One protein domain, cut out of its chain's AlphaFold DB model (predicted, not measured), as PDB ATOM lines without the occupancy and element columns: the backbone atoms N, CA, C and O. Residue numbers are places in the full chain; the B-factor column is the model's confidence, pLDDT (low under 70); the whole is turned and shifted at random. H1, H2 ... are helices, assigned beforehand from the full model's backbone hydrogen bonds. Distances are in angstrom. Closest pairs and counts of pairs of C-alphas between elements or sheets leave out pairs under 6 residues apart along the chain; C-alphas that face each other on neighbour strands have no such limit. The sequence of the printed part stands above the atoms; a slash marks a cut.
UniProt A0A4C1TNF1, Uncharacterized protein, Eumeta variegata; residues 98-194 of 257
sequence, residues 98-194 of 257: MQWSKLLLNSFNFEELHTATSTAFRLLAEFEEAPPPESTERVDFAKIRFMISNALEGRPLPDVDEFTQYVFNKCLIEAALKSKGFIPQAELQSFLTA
ATOM      1  N   MET A  98      46.682  76.859 206.604       65.88
ATOM      2  CA  MET A  98      46.059  77.848 207.478       65.88
ATOM      3  C   MET A  98      45.730  79.207 206.825       65.88
ATOM      4  O   MET A  98      44.811  79.878 207.278       65.88
ATOM      5  N   GLN A  99      46.466  79.663 205.808       70.44
ATOM      6  CA  GLN A  99      46.099  80.855 205.028       70.44
ATOM      7  C   GLN A  99      44.999  80.532 204.021       70.44
ATOM      8  O   GLN A  99      44.070  81.319 203.896       70.44
ATOM      9  N   TRP A 100      45.070  79.373 203.358       73.19
ATOM     10  CA  TRP A 100      44.007  78.915 202.459       73.19
ATOM     11  C   TRP A 100      42.688  78.730 203.192       73.19
ATOM     12  O   TRP A 100      41.663  79.221 202.746       73.19
ATOM     13  N   SER A 101      42.709  78.090 204.355       72.56
ATOM     14  CA  SER A 101      41.507  77.930 205.165       72.56
ATOM     15  C   SER A 101      40.968  79.258 205.686       72.56
ATOM     16  O   SER A 101      39.764  79.460 205.641       72.56
ATOM     17  N   LYS A 102      41.825  80.191 206.129       74.00
ATOM     18  CA  LYS A 102      41.390  81.552 206.485       74.00
ATOM     19  C   LYS A 102      40.767  82.268 205.295       74.00
ATOM     20  O   LYS A 102      39.746  82.913 205.459       74.00
ATOM     21  N   LEU A 103      41.365  82.149 204.110       81.31
ATOM     22  CA  LEU A 103      40.813  82.718 202.885       81.31
ATOM     23  C   LEU A 103      39.438  82.118 202.597       81.31
ATOM     24  O   LEU A 103      38.505  82.877 202.385       81.31
ATOM     25  N   LEU A 104      39.293  80.795 202.654       79.75
ATOM     26  CA  LEU A 104      38.017  80.115 202.426       79.75
ATOM     27  C   LEU A 104      36.953  80.532 203.450       79.75
ATOM     28  O   LEU A 104      35.859  80.907 203.054       79.75
ATOM     29  N   LEU A 105      37.295  80.555 204.740       80.00
ATOM     30  CA  LEU A 105      36.390  80.985 205.813       80.00
ATOM     31  C   LEU A 105      36.007  82.470 205.719       80.00
ATOM     32  O   LEU A 105      34.934  82.848 206.166       80.00
ATOM     33  N   ASN A 106      36.880  83.313 205.158       81.88
ATOM     34  CA  ASN A 106      36.602  84.736 204.963       81.88
ATOM     35  C   ASN A 106      35.859  85.028 203.649       81.88
ATOM     36  O   ASN A 106      35.239  86.082 203.537       81.88
ATOM     37  N   SER A 107      35.987  84.157 202.643       87.12
ATOM     38  CA  SER A 107      35.440  84.379 201.295       87.12
ATOM     39  C   SER A 107      34.065  83.753 201.100       87.12
ATOM     40  O   SER A 107      33.337  84.192 200.219       87.12
ATOM     41  N   PHE A 108      33.727  82.739 201.896       82.56
ATOM     42  CA  PHE A 108      32.476  81.997 201.792       82.56
ATOM     43  C   PHE A 108      31.756  82.000 203.131       82.56
ATOM     44  O   PHE A 108      32.383  81.891 204.187       82.56
ATOM     45  N   ASN A 109      30.428  82.075 203.087       87.56
ATOM     46  CA  ASN A 109      29.636  81.748 204.267       87.56
ATOM     47  C   ASN A 109      29.675  80.225 204.525       87.56
ATOM     48  O   ASN A 109      30.149  79.436 203.701       87.56
ATOM     49  N   PHE A 110      29.210  79.804 205.702       80.75
ATOM     50  CA  PHE A 110      29.286  78.400 206.104       80.75
ATOM     51  C   PHE A 110      28.533  77.466 205.140       80.75
ATOM     52  O   PHE A 110      29.061  76.416 204.781       80.75
ATOM     53  N   GLU A 111      27.342  77.858 204.681       83.06
ATOM     54  CA  GLU A 111      26.504  77.048 203.784       83.06
ATOM     55  C   GLU A 111      27.118  76.887 202.384       83.06
ATOM     56  O   GLU A 111      27.120  75.792 201.814       83.06
ATOM     57  N   GLU A 112      27.699  77.955 201.842       84.75
ATOM     58  CA  GLU A 112      28.433  77.946 200.577       84.75
ATOM     59  C   GLU A 112      29.671  77.065 200.676       84.75
ATOM     60  O   GLU A 112      29.900  76.221 199.809       84.75
ATOM     61  N   LEU A 113      30.454  77.219 201.749       83.19
ATOM     62  CA  LEU A 113      31.650  76.414 201.970       83.19
ATOM     63  C   LEU A 113      31.290  74.934 202.100       83.19
ATOM     64  O   LEU A 113      31.964  74.070 201.539       83.19
ATOM     65  N   HIS A 114      30.209  74.641 202.810       84.62
ATOM     66  CA  HIS A 114      29.687  73.301 202.989       84.62
ATOM     67  C   HIS A 114      29.255  72.667 201.654       84.62
ATOM     68  O   HIS A 114      29.701  71.569 201.308       84.62
ATOM     69  N   THR A 115      28.481  73.397 200.846       87.12
ATOM     70  CA  THR A 115      28.032  72.960 199.514       87.12
ATOM     71  C   THR A 115      29.207  72.775 198.548       87.12
ATOM     72  O   THR A 115      29.291  71.764 197.842       87.12
ATOM     73  N   ALA A 116      30.160  73.710 198.548       87.38
ATOM     74  CA  ALA A 116      31.370  73.638 197.735       87.38
ATOM     75  C   ALA A 116      32.249  72.444 198.136       87.38
ATOM     76  O   ALA A 116      32.771  71.744 197.268       87.38
ATOM     77  N   THR A 117      32.361  72.162 199.437       89.25
ATOM     78  CA  THR A 117      33.108  71.008 199.954       89.25
ATOM     79  C   THR A 117      32.445  69.696 199.534       89.25
ATOM     80  O   THR A 117      33.140  68.808 199.040       89.25
ATOM     81  N   SER A 118      31.115  69.573 199.652       91.19
ATOM     82  CA  SER A 118      30.393  68.386 199.164       91.19
ATOM     83  C   SER A 118      30.625  68.167 197.668       91.19
ATOM     84  O   SER A 118      31.002  67.073 197.239       91.19
ATOM     85  N   THR A 119      30.477  69.233 196.879       91.50
ATOM     86  CA  THR A 119      30.672  69.193 195.424       91.50
ATOM     87  C   THR A 119      32.095  68.766 195.072       91.50
ATOM     88  O   THR A 119      32.286  67.896 194.225       91.50
ATOM     89  N   ALA A 120      33.102  69.305 195.765       92.06
ATOM     90  CA  ALA A 120      34.494  68.913 195.571       92.06
ATOM     91  C   ALA A 120      34.718  67.419 195.855       92.06
ATOM     92  O   ALA A 120      35.390  66.748 195.076       92.06
ATOM     93  N   PHE A 121      34.121  66.866 196.918       91.44
ATOM     94  CA  PHE A 121      34.213  65.432 197.201       91.44
ATOM     95  C   PHE A 121      33.562  64.563 196.119       91.44
ATOM     96  O   PHE A 121      34.116  63.510 195.808       91.44
ATOM     97  N   ARG A 122      32.450  64.995 195.506       91.62
ATOM     98  CA  ARG A 122      31.861  64.282 194.354       91.62
ATOM     99  C   ARG A 122      32.770  64.306 193.146       91.62
ATOM    100  O   ARG A 122      33.029  63.257 192.575       91.62
ATOM    101  N   LEU A 123      33.319  65.471 192.812       92.31
ATOM    102  CA  LEU A 123      34.258  65.589 191.698       92.31
ATOM    103  C   LEU A 123      35.491  64.701 191.918       92.31
ATOM    104  O   LEU A 123      35.939  64.032 190.996       92.31
ATOM    105  N   LEU A 124      36.011  64.621 193.145       90.19
ATOM    106  CA  LEU A 124      37.098  63.693 193.475       90.19
ATOM    107  C   LEU A 124      36.666  62.223 193.408       90.19
ATOM    108  O   LEU A 124      37.471  61.358 193.087       90.19
ATOM    109  N   ALA A 125      35.417  61.901 193.732       89.88
ATOM    110  CA  ALA A 125      34.914  60.538 193.596       89.88
ATOM    111  C   ALA A 125      34.744  60.129 192.123       89.88
ATOM    112  O   ALA A 125      35.003  58.980 191.781       89.88
ATOM    113  N   GLU A 126      34.331  61.065 191.266       89.00
ATOM    114  CA  GLU A 126      34.054  60.830 189.846       89.00
ATOM    115  C   GLU A 126      35.311  60.853 188.971       89.00
ATOM    116  O   GLU A 126      35.430  60.052 188.047       89.00
ATOM    117  N   PHE A 127      36.240  61.773 189.245       88.00
ATOM    118  CA  PHE A 127      37.348  62.078 188.335       88.00
ATOM    119  C   PHE A 127      38.731  61.701 188.866       88.00
ATOM    120  O   PHE A 127      39.689  61.699 188.092       88.00
ATOM    121  N   GLU A 128      38.883  61.402 190.159       85.56
ATOM    122  CA  GLU A 128      40.180  60.965 190.674       85.56
ATOM    123  C   GLU A 128      40.413  59.498 190.311       85.56
ATOM    124  O   GLU A 128      39.622  58.621 190.658       85.56
ATOM    125  N   GLU A 129      41.527  59.230 189.631       82.00
ATOM    126  CA  GLU A 129      41.928  57.877 189.273       82.00
ATOM    127  C   GLU A 129      42.132  57.052 190.552       82.00
ATOM    128  O   GLU A 129      43.044  57.295 191.349       82.00
ATOM    129  N   ALA A 130      41.218  56.111 190.794       73.56
ATOM    130  CA  ALA A 130      41.256  55.294 191.993       73.56
ATOM    131  C   ALA A 130      42.457  54.336 191.928       73.56
ATOM    132  O   ALA A 130      42.664  53.677 190.903       73.56
ATOM    133  N   PRO A 131      43.244  54.205 193.013       75.44
ATOM    134  CA  PRO A 131      44.275  53.186 193.065       75.44
ATOM    135  C   PRO A 131      43.637  51.797 192.900       75.44
ATOM    136  O   PRO A 131      42.528  51.574 193.392       75.44
ATOM    137  N   PRO A 132      44.316  50.853 192.225       73.94
ATOM    138  CA  PRO A 132      43.748  49.538 191.966       73.94
ATOM    139  C   PRO A 132      43.382  48.835 193.285       73.94
ATOM    140  O   PRO A 132      44.118  48.987 194.268       73.94
ATOM    141  N   PRO A 133      42.307  48.020 193.324       73.19
ATOM    142  CA  PRO A 133      41.801  47.394 194.554       73.19
ATOM    143  C   PRO A 133      42.855  46.586 195.323       73.19
ATOM    144  O   PRO A 133      42.808  46.451 196.542       73.19
ATOM    145  N   GLU A 134      43.840  46.053 194.609       75.19
ATOM    146  CA  GLU A 134      44.963  45.287 195.151       75.19
ATOM    147  C   GLU A 134      45.913  46.122 196.020       75.19
ATOM    148  O   GLU A 134      46.617  45.565 196.864       75.19
ATOM    149  N   SER A 135      45.937  47.441 195.815       71.56
ATOM    150  CA  SER A 135      46.738  48.409 196.573       71.56
ATOM    151  C   SER A 135      45.979  49.020 197.746       71.56
ATOM    152  O   SER A 135      46.603  49.571 198.652       71.56
ATOM    153  N   THR A 136      44.651  48.942 197.732       76.38
ATOM    154  CA  THR A 136      43.774  49.594 198.711       76.38
ATOM    155  C   THR A 136      43.152  48.616 199.694       76.38
ATOM    156  O   THR A 136      42.204  48.981 200.372       76.38
ATOM    157  N   GLU A 137      43.630  47.369 199.759       79.38
ATOM    158  CA  GLU A 137      42.978  46.298 200.533       79.38
ATOM    159  C   GLU A 137      41.500  46.115 200.128       79.38
ATOM    160  O   GLU A 137      40.654  45.749 200.938       79.38
ATOM    161  N   ARG A 138      41.196  46.366 198.845       80.88
ATOM    162  CA  ARG A 138      39.852  46.385 198.246       80.88
ATOM    163  C   ARG A 138      38.923  47.471 198.796       80.88
ATOM    164  O   ARG A 138      37.717  47.392 198.587       80.88
ATOM    165  N   VAL A 139      39.470  48.500 199.443       84.94
ATOM    166  CA  VAL A 139      38.711  49.698 199.807       84.94
ATOM    167  C   VAL A 139      38.373  50.489 198.550       84.94
ATOM    168  O   VAL A 139      39.259  50.850 197.767       84.94
ATOM    169  N   ASP A 140      37.091  50.806 198.403       87.44
ATOM    170  CA  ASP A 140      36.592  51.722 197.388       87.44
ATOM    171  C   ASP A 140      36.603  53.163 197.929       87.44
ATOM    172  O   ASP A 140      35.690  53.620 198.624       87.44
ATOM    173  N   PHE A 141      37.672  53.900 197.620       87.12
ATOM    174  CA  PHE A 141      37.804  55.296 198.034       87.12
ATOM    175  C   PHE A 141      36.818  56.233 197.329       87.12
ATOM    176  O   PHE A 141      36.464  57.260 197.909       87.12
ATOM    177  N   ALA A 142      36.341  55.891 196.127       90.00
ATOM    178  CA  ALA A 142      35.305  56.675 195.465       90.00
ATOM    179  C   ALA A 142      34.007  56.593 196.277       90.00
ATOM    180  O   ALA A 142      33.412  57.620 196.604       90.00
ATOM    181  N   LYS A 143      33.641  55.387 196.730       89.94
ATOM    182  CA  LYS A 143      32.499  55.174 197.627       89.94
ATOM    183  C   LYS A 143      32.631  55.957 198.935       89.94
ATOM    184  O   LYS A 143      31.678  56.618 199.339       89.94
ATOM    185  N   ILE A 144      33.809  55.963 199.563       90.88
ATOM    186  CA  ILE A 144      34.051  56.746 200.790       90.88
ATOM    187  C   ILE A 144      33.885  58.250 200.538       90.88
ATOM    188  O   ILE A 144      33.248  58.939 201.334       90.88
ATOM    189  N   ARG A 145      34.416  58.778 199.431       91.94
ATOM    190  CA  ARG A 145      34.259  60.198 199.070       91.94
ATOM    191  C   ARG A 145      32.796  60.562 198.813       91.94
ATOM    192  O   ARG A 145      32.343  61.597 199.299       91.94
ATOM    193  N   PHE A 146      32.035  59.692 198.145       92.31
ATOM    194  CA  PHE A 146      30.587  59.861 197.996       92.31
ATOM    195  C   PHE A 146      29.861  59.849 199.341       92.31
ATOM    196  O   PHE A 146      28.987  60.682 199.561       92.31
ATOM    197  N   MET A 147      30.239  58.960 200.263       92.19
ATOM    198  CA  MET A 147      29.677  58.952 201.616       92.19
ATOM    199  C   MET A 147      29.961  60.261 202.356       92.19
ATOM    200  O   MET A 147      29.065  60.780 203.013       92.19
ATOM    201  N   ILE A 148      31.166  60.827 202.227       91.06
ATOM    202  CA  ILE A 148      31.506  62.125 202.829       91.06
ATOM    203  C   ILE A 148      30.653  63.242 202.215       91.06
ATOM    204  O   ILE A 148      30.089  64.041 202.952       91.06
ATOM    205  N   SER A 149      30.506  63.276 200.889       91.75
ATOM    206  CA  SER A 149      29.626  64.242 200.216       91.75
ATOM    207  C   SER A 149      28.167  64.116 200.673       91.75
ATOM    208  O   SER A 149      27.535  65.116 201.005       91.75
ATOM    209  N   ASN A 150      27.636  62.893 200.743       90.19
ATOM    210  CA  ASN A 150      26.270  62.648 201.204       90.19
ATOM    211  C   ASN A 150      26.080  63.061 202.666       90.19
ATOM    212  O   ASN A 150      25.074  63.687 202.980       90.19
ATOM    213  N   ALA A 151      27.056  62.761 203.529       88.31
ATOM    214  CA  ALA A 151      27.040  63.170 204.929       88.31
ATOM    215  C   ALA A 151      27.045  64.692 205.085       88.31
ATOM    216  O   ALA A 151      26.325  65.202 205.937       88.31
ATOM    217  N   LEU A 152      27.823  65.409 204.262       85.81
ATOM    218  CA  LEU A 152      27.780  66.869 204.224       85.81
ATOM    219  C   LEU A 152      26.363  67.312 203.847       85.81
ATOM    220  O   LEU A 152      25.687  67.936 204.644       85.81
ATOM    221  N   GLU A 153      25.813  66.872 202.720       84.56
ATOM    222  CA  GLU A 153      24.456  67.259 202.289       84.56
ATOM    223  C   GLU A 153      23.292  66.785 203.192       84.56
ATOM    224  O   GLU A 153      22.136  67.016 202.843       84.56
ATOM    225  N   GLY A 154      23.554  66.106 204.314       82.56
ATOM    226  CA  GLY A 154      22.518  65.573 205.203       82.56
ATOM    227  C   GLY A 154      21.738  64.402 204.597       82.56
ATOM    228  O   GLY A 154      20.651  64.063 205.061       82.56
ATOM    229  N   ARG A 155      22.270  63.775 203.543       85.06
ATOM    230  CA  ARG A 155      21.660  62.603 202.911       85.06
ATOM    231  C   ARG A 155      21.950  61.347 203.734       85.06
ATOM    232  O   ARG A 155      23.026  61.236 204.326       85.06
ATOM    233  N   PRO A 156      21.039  60.359 203.726       83.44
ATOM    234  CA  PRO A 156      21.291  59.087 204.385       83.44
ATOM    235  C   PRO A 156      22.534  58.411 203.798       83.44
ATOM    236  O   PRO A 156      22.756  58.411 202.582       83.44
ATOM    237  N   LEU A 157      23.349  57.832 204.678       85.62
ATOM    238  CA  LEU A 157      24.478  57.009 204.265       85.62
ATOM    239  C   LEU A 157      23.947  55.676 203.717       85.62
ATOM    240  O   LEU A 157      23.050  55.095 204.326       85.62
ATOM    241  N   PRO A 158      24.468  55.191 202.579       84.50
ATOM    242  CA  PRO A 158      24.080  53.890 202.052       84.50
ATOM    243  C   PRO A 158      24.522  52.783 203.010       84.50
ATOM    244  O   PRO A 158      25.557  52.917 203.665       84.50
ATOM    245  N   ASP A 159      23.794  51.667 203.032       82.81
ATOM    246  CA  ASP A 159      24.240  50.477 203.752       82.81
ATOM    247  C   ASP A 159      25.552  49.972 203.133       82.81
ATOM    248  O   ASP A 159      25.637  49.618 201.951       82.81
ATOM    249  N   VAL A 160      26.612  50.002 203.937       85.06
ATOM    250  CA  VAL A 160      27.972  49.621 203.558       85.06
ATOM    251  C   VAL A 160      28.476  48.482 204.421       85.06
ATOM    252  O   VAL A 160      28.037  48.274 205.548       85.06
ATOM    253  N   ASP A 161      29.443  47.761 203.873       86.31
ATOM    254  CA  ASP A 161      30.275  46.829 204.609       86.31
ATOM    255  C   ASP A 161      30.943  47.508 205.815       86.31
ATOM    256  O   ASP A 161      31.375  48.663 205.760       86.31
ATOM    257  N   GLU A 162      31.063  46.747 206.904       84.06
ATOM    258  CA  GLU A 162      31.645  47.200 208.174       84.06
ATOM    259  C   GLU A 162      33.052  47.792 207.987       84.06
ATOM    260  O   GLU A 162      33.429  48.765 208.642       84.06
ATOM    261  N   PHE A 163      33.818  47.250 207.037       83.38
ATOM    262  CA  PHE A 163      35.164  47.718 206.736       83.38
ATOM    263  C   PHE A 163      35.170  49.102 206.074       83.38
ATOM    264  O   PHE A 163      35.866  50.000 206.547       83.38
ATOM    265  N   THR A 164      34.350  49.335 205.046       85.44
ATOM    266  CA  THR A 164      34.190  50.672 204.450       85.44
ATOM    267  C   THR A 164      33.688  51.687 205.475       85.44
ATOM    268  O   THR A 164      34.198  52.809 205.530       85.44
ATOM    269  N   GLN A 165      32.752  51.294 206.346       84.75
ATOM    270  CA  GLN A 165      32.282  52.153 207.434       84.75
ATOM    271  C   GLN A 165      33.406  52.496 208.426       84.75
ATOM    272  O   GLN A 165      33.538  53.649 208.850       84.75
ATOM    273  N   TYR A 166      34.262  51.529 208.764       84.81
ATOM    274  CA  TYR A 166      35.445  51.758 209.590       84.81
ATOM    275  C   TYR A 166      36.407  52.767 208.948       84.81
ATOM    276  O   TYR A 166      36.845  53.709 209.616       84.81
ATOM    277  N   VAL A 167      36.714  52.613 207.655       85.44
ATOM    278  CA  VAL A 167      37.615  53.532 206.941       85.44
ATOM    279  C   VAL A 167      37.005  54.932 206.849       85.44
ATOM    280  O   VAL A 167      37.697  55.911 207.127       85.44
ATOM    281  N   PHE A 168      35.710  55.044 206.553       87.62
ATOM    282  CA  PHE A 168      34.981  56.313 206.565       87.62
ATOM    283  C   PHE A 168      35.117  57.034 207.916       87.62
ATOM    284  O   PHE A 168      35.577  58.179 207.973       87.62
ATOM    285  N   ASN A 169      34.819  56.341 209.018       82.06
ATOM    286  CA  ASN A 169      34.956  56.889 210.369       82.06
ATOM    287  C   ASN A 169      36.402  57.303 210.669       82.06
ATOM    288  O   ASN A 169      36.654  58.357 211.259       82.06
ATOM    289  N   LYS A 170      37.376  56.501 210.227       83.56
ATOM    290  CA  LYS A 170      38.797  56.810 210.389       83.56
ATOM    291  C   LYS A 170      39.186  58.092 209.652       83.56
ATOM    292  O   LYS A 170      39.891  58.918 210.235       83.56
ATOM    293  N   CYS A 171      38.710  58.283 208.422       83.38
ATOM    294  CA  CYS A 171      38.938  59.496 207.639       83.38
ATOM    295  C   CYS A 171      38.369  60.738 208.334       83.38
ATOM    296  O   CYS A 171      39.075  61.740 208.432       83.38
ATOM    297  N   LEU A 172      37.148  60.663 208.879       81.88
ATOM    298  CA  LEU A 172      36.543  61.770 209.627       81.88
ATOM    299  C   LEU A 172      37.347  62.126 210.882       81.88
ATOM    300  O   LEU A 172      37.665  63.294 211.110       81.88
ATOM    301  N   ILE A 173      37.738  61.122 211.671       76.62
ATOM    302  CA  ILE A 173      38.546  61.326 212.880       76.62
ATOM    303  C   ILE A 173      39.902  61.942 212.524       76.62
ATOM    304  O   ILE A 173      40.355  62.876 213.185       76.62
ATOM    305  N   GLU A 174      40.575  61.447 211.485       76.12
ATOM    306  CA  GLU A 174      41.852  62.015 211.059       76.12
ATOM    307  C   GLU A 174      41.717  63.431 210.505       76.12
ATOM    308  O   GLU A 174      42.580  64.264 210.790       76.12
ATOM    309  N   ALA A 175      40.649  63.721 209.759       76.19
ATOM    310  CA  ALA A 175      40.347  65.065 209.290       76.19
ATOM    311  C   ALA A 175      40.156  66.016 210.479       76.19
ATOM    312  O   ALA A 175      40.820  67.049 210.523       76.19
ATOM    313  N   ALA A 176      39.372  65.618 211.489       69.50
ATOM    314  CA  ALA A 176      39.176  66.376 212.725       69.50
ATOM    315  C   ALA A 176      40.489  66.579 213.512       69.50
ATOM    316  O   ALA A 176      40.798  67.660 214.014       69.50
ATOM    317  N   LEU A 177      41.328  65.543 213.598       65.94
ATOM    318  CA  LEU A 177      42.621  65.621 214.283       65.94
ATOM    319  C   LEU A 177      43.631  66.507 213.544       65.94
ATOM    320  O   LEU A 177      44.446  67.168 214.192       65.94
ATOM    321  N   LYS A 178      43.616  66.510 212.209       69.44
ATOM    322  CA  LYS A 178      44.466  67.382 211.384       69.44
ATOM    323  C   LYS A 178      43.919  68.805 211.324       69.44
ATOM    324  O   LYS A 178      44.702  69.742 211.188       69.44
ATOM    325  N   SER A 179      42.614  68.976 211.524       64.31
ATOM    326  CA  SER A 179      41.947  70.269 211.616       64.31
ATOM    327  C   SER A 179      42.011  70.894 213.016       64.31
ATOM    328  O   SER A 179      41.338  71.883 213.269       64.31
ATOM    329  N   LYS A 180      42.885  70.414 213.915       57.81
ATOM    330  CA  LYS A 180      43.157  70.992 215.253       57.81
ATOM    331  C   LYS A 180      43.458  72.499 215.281       57.81
ATOM    332  O   LYS A 180      43.407  73.096 216.347       57.81
ATOM    333  N   GLY A 181      43.810  73.107 214.146       56.03
ATOM    334  CA  GLY A 181      43.936  74.564 214.010       56.03
ATOM    335  C   GLY A 181      42.611  75.308 213.768       56.03
ATOM    336  O   GLY A 181      42.622  76.533 213.740       56.03
ATOM    337  N   PHE A 182      41.509  74.583 213.572       54.94
ATOM    338  CA  PHE A 182      40.184  75.070 213.172       54.94
ATOM    339  C   PHE A 182      39.099  74.774 214.205       54.94
ATOM    340  O   PHE A 182      38.155  75.545 214.313       54.94
ATOM    341  N   ILE A 183      39.239  73.685 214.966       59.47
ATOM    342  CA  ILE A 183      38.266  73.273 215.983       59.47
ATOM    343  C   ILE A 183      38.835  73.595 217.373       59.47
ATOM    344  O   ILE A 183      39.942  73.136 217.689       59.47
ATOM    345  N   PRO A 184      38.115  74.351 218.223       63.09
ATOM    346  CA  PRO A 184      38.470  74.537 219.624       63.09
ATOM    347  C   PRO A 184      38.760  73.197 220.311       63.09
ATOM    348  O   PRO A 184      38.029  72.222 220.156       63.09
ATOM    349  N   GLN A 185      39.830  73.130 221.108       62.97
ATOM    350  CA  GLN A 185      40.285  71.867 221.704       62.97
ATOM    351  C   GLN A 185      39.206  71.174 222.560       62.97
ATOM    352  O   GLN A 185      39.211  69.950 222.647       62.97
ATOM    353  N   ALA A 186      38.281  71.932 223.155       68.12
ATOM    354  CA  ALA A 186      37.150  71.393 223.910       68.12
ATOM    355  C   ALA A 186      36.136  70.653 223.015       68.12
ATOM    356  O   ALA A 186      35.758  69.530 223.336       68.12
ATOM    357  N   GLU A 187      35.766  71.236 221.871       65.31
ATOM    358  CA  GLU A 187      34.848  70.640 220.884       65.31
ATOM    359  C   GLU A 187      35.473  69.439 220.172       65.31
ATOM    360  O   GLU A 187      34.820  68.439 219.883       65.31
ATOM    361  N   LEU A 188      36.782  69.489 219.933       64.81
ATOM    362  CA  LEU A 188      37.481  68.340 219.382       64.81
ATOM    363  C   LEU A 188      37.515  67.174 220.382       64.81
ATOM    364  O   LEU A 188      37.381  66.019 219.986       64.81
ATOM    365  N   GLN A 189      37.715  67.453 221.675       65.69
ATOM    366  CA  GLN A 189      37.701  66.418 222.709       65.69
ATOM    367  C   GLN A 189      36.310  65.819 222.882       65.69
ATOM    368  O   GLN A 189      36.228  64.598 222.987       65.69
ATOM    369  N   SER A 190      35.233  66.614 222.843       66.25
ATOM    370  CA  SER A 190      33.869  66.071 222.850       66.25
ATOM    371  C   SER A 190      33.619  65.187 221.625       66.25
ATOM    372  O   SER A 190      33.178  64.057 221.795       66.25
ATOM    373  N   PHE A 191      34.018  65.603 220.419       63.22
ATOM    374  CA  PHE A 191      33.896  64.781 219.206       63.22
ATOM    375  C   PHE A 191      34.681  63.457 219.289       63.22
ATOM    376  O   PHE A 191      34.173  62.397 218.932       63.22
ATOM    377  N   LEU A 192      35.918  63.488 219.799       63.28
ATOM    378  CA  LEU A 192      36.777  62.301 219.921       63.28
ATOM    379  C   LEU A 192      36.371  61.358 221.063       63.28
ATOM    380  O   LEU A 192      36.665  60.165 220.998       63.28
ATOM    381  N   THR A 193      35.728  61.877 222.113       64.38
ATOM    382  CA  THR A 193      35.186  61.095 223.241       64.38
ATOM    383  C   THR A 193      33.718  60.714 223.050       64.38
ATOM    384  O   THR A 193      33.166  59.966 223.860       64.38
ATOM    385  N   ALA A 194      33.116  61.111 221.926       56.06
ATOM    386  CA  ALA A 194      31.771  60.734 221.528       56.06
ATOM    387  C   ALA A 194      31.597  59.355 220.849       56.06
ATOM    388  O   ALA A 194      30.530  59.186 220.256       56.06
TER     389      ALA A 194
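This is residues 98 to 194 of the 257 residues of an uncharacterized protein of Eumeta variegata (UniProt A0A4C1TNF1). H2, the longest helix, pairs side by side with H3 as a hairpin, H4 crosses H3, H5 folds back along H4, and H1 makes a corner with H2. The printed part, 97 residues with five named helices, is all helix. It is only just compact, close to loose, with a radius of gyration of the C-alphas of 14.8 A, spanning 40 by 31 by 26 A.

H2, residues 110 to 127, touches H3, residues 141 to 152, closest at C-alphas 125 and 142, 4.3 A. H4, residues 162 to 178, touches H3 at a steep tilt of 65 degrees, with residues 164 to 168 alone. H5, residues 185 to 194, forms a hairpin with H4, only just touching, closest at C-alphas 188 and 176, 7.1 A. H1, residues 98 to 107, is close to H2 but not clearly touching. Every helix O i to N i+4 pair is within hydrogen-bond range.

H2 measures 25.4 A. C-alpha 98 is at (46.059, 77.848, 207.478), C-alpha 194 at (31.771, 60.734, 221.528).

The H2 to H3 link is long. Residues 98 and 176 to 194 have pLDDT under 70.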